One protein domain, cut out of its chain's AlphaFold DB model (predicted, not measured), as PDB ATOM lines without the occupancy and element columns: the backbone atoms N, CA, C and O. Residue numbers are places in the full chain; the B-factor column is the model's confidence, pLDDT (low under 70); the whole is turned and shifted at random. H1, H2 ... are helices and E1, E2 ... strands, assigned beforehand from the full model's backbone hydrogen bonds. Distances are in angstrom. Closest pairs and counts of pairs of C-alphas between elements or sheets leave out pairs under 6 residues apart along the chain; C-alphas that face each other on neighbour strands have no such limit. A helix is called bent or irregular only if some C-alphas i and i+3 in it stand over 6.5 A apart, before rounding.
ATOM      1  N   GLN A  19      24.451  37.515  -0.247       71.81
ATOM      2  CA  GLN A  19      23.844  38.639   0.461       71.81
ATOM      3  C   GLN A  19      23.653  38.352   1.958       71.81
ATOM      4  O   GLN A  19      24.011  39.176   2.803       71.81
ATOM      5  N   PHE A  20      23.158  37.158   2.293       77.81
ATOM      6  CA  PHE A  20      23.044  36.697   3.674       77.81
ATOM      7  C   PHE A  20      24.412  36.625   4.369       77.81
ATOM      8  O   PHE A  20      24.573  37.152   5.470       77.81
ATOM      9  N   ASP A  21      25.415  36.047   3.708       80.81
ATOM     10  CA  ASP A  21      26.766  35.915   4.261       80.81
ATOM     11  C   ASP A  21      27.414  37.282   4.531       80.81
ATOM     12  O   ASP A  21      28.058  37.475   5.566       80.81
ATOM     13  N   GLY A  22      27.197  38.263   3.648       81.12
ATOM     14  CA  GLY A  22      27.636  39.644   3.855       81.12
ATOM     15  C   GLY A  22      27.017  40.279   5.105       81.12
ATOM     16  O   GLY A  22      27.731  40.862   5.926       81.12
ATOM     17  N   ALA A  23      25.708  40.108   5.298       83.25
ATOM     18  CA  ALA A  23      25.013  40.607   6.483       83.25
ATOM     19  C   ALA A  23      25.508  39.932   7.775       83.25
ATOM     20  O   ALA A  23      25.692  40.599   8.794       83.25
ATOM     21  N   MET A  24      25.787  38.627   7.740       86.38
ATOM     22  CA  MET A  24      26.326  37.914   8.901       86.38
ATOM     23  C   MET A  24      27.745  38.372   9.253       86.38
ATOM     24  O   MET A  24      28.027  38.625  10.424       86.38
ATOM     25  N   LYS A  35      25.359  47.166  15.499       88.06
ATOM     26  CA  LYS A  35      25.297  46.389  14.255       88.06
ATOM     27  C   LYS A  35      23.855  45.997  13.995       88.06
ATOM     28  O   LYS A  35      23.235  45.375  14.859       88.06
ATOM     29  N   ILE A  36      23.355  46.348  12.817       88.19
ATOM     30  CA  ILE A  36      21.988  46.065  12.384       88.19
ATOM     31  C   ILE A  36      22.065  45.407  11.008       88.19
ATOM     32  O   ILE A  36      22.646  45.982  10.087       88.19
ATOM     33  N   ALA A  37      21.494  44.212  10.877       88.00
ATOM     34  CA  ALA A  37      21.306  43.560   9.588       88.00
ATOM     35  C   ALA A  37      19.863  43.768   9.130       88.00
ATOM     36  O   ALA A  37      18.924  43.342   9.804       88.00
ATOM     37  N   LEU A  38      19.701  44.421   7.984       85.88
ATOM     38  CA  LEU A  38      18.400  44.629   7.367       85.88
ATOM     39  C   LEU A  38      18.197  43.565   6.304       85.88
ATOM     40  O   LEU A  38      18.903  43.547   5.297       85.88
ATOM     41  N   LEU A  39      17.287  42.644   6.585       83.25
ATOM     42  CA  LEU A  39      16.999  41.504   5.735       83.25
ATOM     43  C   LEU A  39      15.495  41.467   5.477       83.25
ATOM     44  O   LEU A  39      14.714  41.412   6.427       83.25
ATOM     45  N   ASP A  40      15.111  41.468   4.202       76.75
ATOM     46  CA  ASP A  40      13.729  41.434   3.724       76.75
ATOM     47  C   ASP A  40      13.505  40.192   2.839       76.75
ATOM     48  O   ASP A  40      14.366  39.821   2.041       76.75
ATOM     49  N   GLY A  41      12.357  39.514   2.991       73.19
ATOM     50  CA  GLY A  41      11.966  38.360   2.163       73.19
ATOM     51  C   GLY A  41      11.961  36.993   2.872       73.19
ATOM     52  O   GLY A  41      11.545  36.867   4.023       73.19
ATOM     53  N   VAL A  42      12.390  35.941   2.157       64.25
ATOM     54  CA  VAL A  42      12.212  34.499   2.490       64.25
ATOM     55  C   VAL A  42      12.822  34.077   3.836       64.25
ATOM     56  O   VAL A  42      12.437  33.059   4.408       64.25
ATOM     57  N   ILE A  43      13.739  34.868   4.386       66.56
ATOM     58  CA  ILE A  43      14.432  34.588   5.648       66.56
ATOM     59  C   ILE A  43      13.504  34.486   6.877       66.56
ATOM     60  O   ILE A  43      13.854  33.815   7.849       66.56
ATOM     61  N   TYR A  44      12.311  35.091   6.822       65.94
ATOM     62  CA  TYR A  44      11.299  34.998   7.884       65.94
ATOM     63  C   TYR A  44      10.308  33.851   7.683       65.94
ATOM     64  O   TYR A  44       9.474  33.602   8.554       65.94
ATOM     65  N   ILE A  45      10.386  33.126   6.562       73.56
ATOM     66  CA  ILE A  45       9.523  31.972   6.330       73.56
ATOM     67  C   ILE A  45       9.950  30.866   7.292       73.56
ATOM     68  O   ILE A  45      11.035  30.288   7.180       73.56
ATOM     69  N   LYS A  46       9.069  30.585   8.255       73.44
ATOM     70  CA  LYS A  46       9.255  29.519   9.235       73.44
ATOM     71  C   LYS A  46       9.398  28.183   8.517       73.44
ATOM     72  O   LYS A  46       8.511  27.764   7.777       73.44
ATOM     73  N   GLY A  47      10.506  27.493   8.761       74.38
ATOM     74  CA  GLY A  47      10.780  26.205   8.138       74.38
ATOM     75  C   GLY A  47      12.071  25.575   8.642       74.38
ATOM     76  O   GLY A  47      12.838  26.189   9.371       74.38
ATOM     77  N   LYS A  48      12.346  24.339   8.221       76.31
ATOM     78  CA  LYS A  48      13.594  23.624   8.552       76.31
ATOM     79  C   LYS A  48      14.757  23.995   7.621       76.31
ATOM     80  O   LYS A  48      15.710  23.235   7.482       76.31
ATOM     81  N   ASN A  49      14.658  25.129   6.925       77.88
ATOM     82  CA  ASN A  49      15.716  25.572   6.030       77.88
ATOM     83  C   ASN A  49      16.909  26.103   6.846       77.88
ATOM     84  O   ASN A  49      16.759  26.607   7.962       77.88
ATOM     85  N   LYS A  50      18.109  25.975   6.272       78.88
ATOM     86  CA  LYS A  50      19.373  26.321   6.935       78.88
ATOM     87  C   LYS A  50      19.383  27.763   7.453       78.88
ATOM     88  O   LYS A  50      19.901  28.007   8.538       78.88
ATOM     89  N   ILE A  51      18.802  28.701   6.702       77.25
ATOM     90  CA  ILE A  51      18.796  30.128   7.047       77.25
ATOM     91  C   ILE A  51      17.907  30.393   8.265       77.25
ATOM     92  O   ILE A  51      18.366  31.003   9.225       77.25
ATOM     93  N   HIS A  52      16.680  29.876   8.274       81.56
ATOM     94  CA  HIS A  52      15.740  30.043   9.380       81.56
ATOM     95  C   HIS A  52      16.286  29.458  10.686       81.56
ATOM     96  O   HIS A  52      16.260  30.129  11.718       81.56
ATOM     97  N   LEU A  53      16.846  28.245  10.639       83.88
ATOM     98  CA  LEU A  53      17.483  27.621  11.806       83.88
ATOM     99  C   LEU A  53      18.673  28.456  12.295       83.88
ATOM    100  O   LEU A  53      18.772  28.795  13.467       83.88
ATOM    101  N   THR A  54      19.526  28.908  11.377       83.88
ATOM    102  CA  THR A  54      20.674  29.758  11.723       83.88
ATOM    103  C   THR A  54      20.241  31.079  12.381       83.88
ATOM    104  O   THR A  54      20.871  31.526  13.341       83.88
ATOM    105  N   MET A  55      19.159  31.699  11.906       82.75
ATOM    106  CA  MET A  55      18.594  32.924  12.487       82.75
ATOM    107  C   MET A  55      18.013  32.690  13.882       82.75
ATOM    108  O   MET A  55      18.284  33.465  14.798       82.75
ATOM    109  N   THR A  56      17.246  31.614  14.050       83.88
ATOM    110  CA  THR A  56      16.546  31.299  15.305       83.88
ATOM    111  C   THR A  56      17.455  30.708  16.385       83.88
ATOM    112  O   THR A  56      17.184  30.903  17.570       83.88
ATOM    113  N   ASP A  57      18.576  30.091  16.004       86.88
ATOM    114  CA  ASP A  57      19.549  29.530  16.942       86.88
ATOM    115  C   ASP A  57      20.724  30.485  17.190       86.88
ATOM    116  O   ASP A  57      20.892  31.014  18.296       86.88
ATOM    117  N   LYS A  58      21.543  30.727  16.155       87.75
ATOM    118  CA  LYS A  58      22.837  31.421  16.276       87.75
ATOM    119  C   LYS A  58      22.673  32.932  16.433       87.75
ATOM    120  O   LYS A  58      23.368  33.542  17.245       87.75
ATOM    121  N   TYR A  59      21.769  33.544  15.671       86.81
ATOM    122  CA  TYR A  59      21.660  35.006  15.595       86.81
ATOM    123  C   TYR A  59      20.433  35.597  16.295       86.81
ATOM    124  O   TYR A  59      20.191  36.795  16.188       86.81
ATOM    125  N   LYS A  60      19.724  34.806  17.104       86.38
ATOM    126  CA  LYS A  60      18.484  35.207  17.793       86.38
ATOM    127  C   LYS A  60      18.578  36.456  18.677       86.38
ATOM    128  O   LYS A  60      17.564  37.050  19.007       86.38
ATOM    129  N   LYS A  61      19.791  36.811  19.117       87.88
ATOM    130  CA  LYS A  61      20.069  37.985  19.966       87.88
ATOM    131  C   LYS A  61      20.714  39.148  19.201       87.88
ATOM    132  O   LYS A  61      21.208  40.082  19.823       87.88
ATOM    133  N   ARG A  62      20.814  39.069  17.872       89.38
ATOM    134  CA  ARG A  62      21.352  40.151  17.036       89.38
ATOM    135  C   ARG A  62      20.213  41.037  16.535       89.38
ATOM    136  O   ARG A  62      19.089  40.569  16.390       89.38
ATOM    137  N   ASN A  63      20.524  42.293  16.222       90.19
ATOM    138  CA  ASN A  63      19.560  43.218  15.625       90.19
ATOM    139  C   ASN A  63      19.392  42.879  14.139       90.19
ATOM    140  O   ASN A  63      20.087  43.426  13.282       90.19
ATOM    141  N   ILE A  64      18.509  41.927  13.853       88.69
ATOM    142  CA  ILE A  64      18.132  41.519  12.502       88.69
ATOM    143  C   ILE A  64      16.656  41.837  12.327       88.69
ATOM    144  O   ILE A  64      15.835  41.383  13.122       88.69
ATOM    145  N   MET A  65      16.322  42.635  11.321       87.88
ATOM    146  CA  MET A  65      14.946  43.067  11.089       87.88
ATOM    147  C   MET A  65      14.706  43.437   9.630       87.88
ATOM    148  O   MET A  65      15.647  43.616   8.859       87.88
ATOM    149  N   SER A  66      13.435  43.556   9.258       85.44
ATOM    150  CA  SER A  66      13.033  44.167   7.994       85.44
ATOM    151  C   SER A  66      13.358  45.661   8.011       85.44
ATOM    152  O   SER A  66      13.264  46.303   9.063       85.44
ATOM    153  N   ALA A  67      13.680  46.240   6.849       86.25
ATOM    154  CA  ALA A  67      13.871  47.687   6.720       86.25
ATOM    155  C   ALA A  67      12.640  48.493   7.181       86.25
ATOM    156  O   ALA A  67      12.789  49.633   7.622       86.25
ATOM    157  N   LEU A  68      11.448  47.883   7.161       88.94
ATOM    158  CA  LEU A  68      10.201  48.481   7.642       88.94
ATOM    159  C   LEU A  68      10.236  48.866   9.126       88.94
ATOM    160  O   LEU A  68       9.545  49.803   9.497       88.94
ATOM    161  N   PHE A  69      11.038  48.182   9.949       89.50
ATOM    162  CA  PHE A  69      11.151  48.447  11.391       89.50
ATOM    163  C   PHE A  69      12.354  49.319  11.760       89.50
ATOM    164  O   PHE A  69      12.568  49.618  12.937       89.50
ATOM    165  N   LEU A  70      13.179  49.716  10.784       88.69
ATOM    166  CA  LEU A  70      14.407  50.457  11.068       88.69
ATOM    167  C   LEU A  70      14.104  51.797  11.749       88.69
ATOM    168  O   LEU A  70      14.825  52.203  12.658       88.69
ATOM    169  N   LYS A  71      13.037  52.487  11.336       90.56
ATOM    170  CA  LYS A  71      12.655  53.787  11.902       90.56
ATOM    171  C   LYS A  71      12.267  53.662  13.376       90.56
ATOM    172  O   LYS A  71      12.678  54.484  14.190       90.56
ATOM    173  N   GLU A  72      11.473  52.656  13.707       93.50
ATOM    174  CA  GLU A  72      11.009  52.341  15.055       93.50
ATOM    175  C   GLU A  72      12.187  51.925  15.932       93.50
ATOM    176  O   GLU A  72      12.325  52.425  17.046       93.50
ATOM    177  N   PHE A  73      13.085  51.093  15.400       91.31
ATOM    178  CA  PHE A  73      14.308  50.706  16.089       91.31
ATOM    179  C   PHE A  73      15.171  51.924  16.426       91.31
ATOM    180  O   PHE A  73      15.536  52.110  17.583       91.31
ATOM    181  N   LEU A  74      15.440  52.800  15.452       89.19
ATOM    182  CA  LEU A  74      16.231  54.012  15.678       89.19
ATOM    183  C   LEU A  74      15.577  54.975  16.678       89.19
ATOM    184  O   LEU A  74      16.290  55.680  17.380       89.19
ATOM    185  N   ARG A  75      14.242  55.003  16.760       93.50
ATOM    186  CA  ARG A  75      13.504  55.779  17.773       93.50
ATOM    187  C   ARG A  75      13.569  55.179  19.177       93.50
ATOM    188  O   ARG A  75      13.283  55.896  20.127       93.50
ATOM    189  N   SER A  76      13.857  53.884  19.293       92.75
ATOM    190  CA  SER A  76      13.935  53.172  20.574       92.75
ATOM    191  C   SER A  76      15.315  53.218  21.239       92.75
ATOM    192  O   SER A  76      15.431  52.807  22.391       92.75
ATOM    193  N   LEU A  77      16.341  53.673  20.508       87.31
ATOM    194  CA  LEU A  77      17.704  53.885  21.008       87.31
ATOM    195  C   LEU A  77      17.802  55.166  21.841       87.31
ATOM    196  O   LEU A  77      18.603  55.150  22.800       87.31
TER     197      LEU A  77
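This is residues 19 to 24 and 35 to 77 of the 77 residues of an uncharacterized protein of Candidatus Cloacimonetes bacterium (UniProt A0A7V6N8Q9). Two short strands, E1 and E2, lie side by side near the middle of a small elongated model, with H2 at one end of the long axis and H3 at the other. The short helix H1 sits off to the side near E1, and no helix touches another. The printed part has 49 residues, with three named helices and two named strands in the order H1 E1 H2 E2 H3. The sheet, order E1 E2, is parallel, and the class is mixed, helices and strands. The whole is only just compact, close to loose, with a radius of gyration of the C-alphas of 11.2 A, and its C-alphas span 33 by 18 by 18 A.

H1, residues 19 to 24, comes closest to E1, residues 35 to 38, at the C-alphas of Ala 23 and Ala 37, 5.7 A apart. E1 and E2, residues 63 to 65, are parallel neighbours, with 13 degrees between their directions. C-alphas 37 and 64 face each other at 4.8 A. N 37 and O 63, at 2.9 A, and N 65 and O 37, at 3.1 A, are within hydrogen-bond range. E1, H2, residues 50 to 57, and E2 form a strand-helix-strand unit, two parallel neighbour strands with a helix between them along the chain, and its crossover is right-handed. H3, residues 67 to 76, comes closest to E1 at the C-alphas of Leu 38 and Ala 67, 5.5 A apart. H1 is apart from H2, E2 and H3, and H2 is apart from H3. In H1 and H2 every O i to N i+4 pair is within hydrogen-bond range; in H3 it is 4 of 6.

H1 begins at C-alpha 19, at (23.844, 38.639, 0.461), and is 8.8 A long from first to last C-alpha. E1 is 9.9 A long and begins at C-alpha 35, at (25.297, 46.389, 14.255). H2 is 10.5 A long and E2 is 6.5 A long. H3 is the longest helix at 14.9 A and ends at C-alpha 76, at (13.935, 53.172, 20.574). H3 is irregular, with C-alphas 68 and 71 7.2 A apart.

The two C-alphas farthest apart are those of Lys 48 and Arg 75, at 33.5 A. Residues 25 to 34 are not printed, and C-alphas 24 and 35 are 10.1 A apart across this cut, which lies in the link from H1 to E1. The link from E1 to H2 is long, with 11 residues, while those from H2 to E2 and from E2 to H3 are tight. The mean pLDDT of the printed part is 83.2, and residues 42 to 44 are under 70. Residue 77 is the chain's last residue.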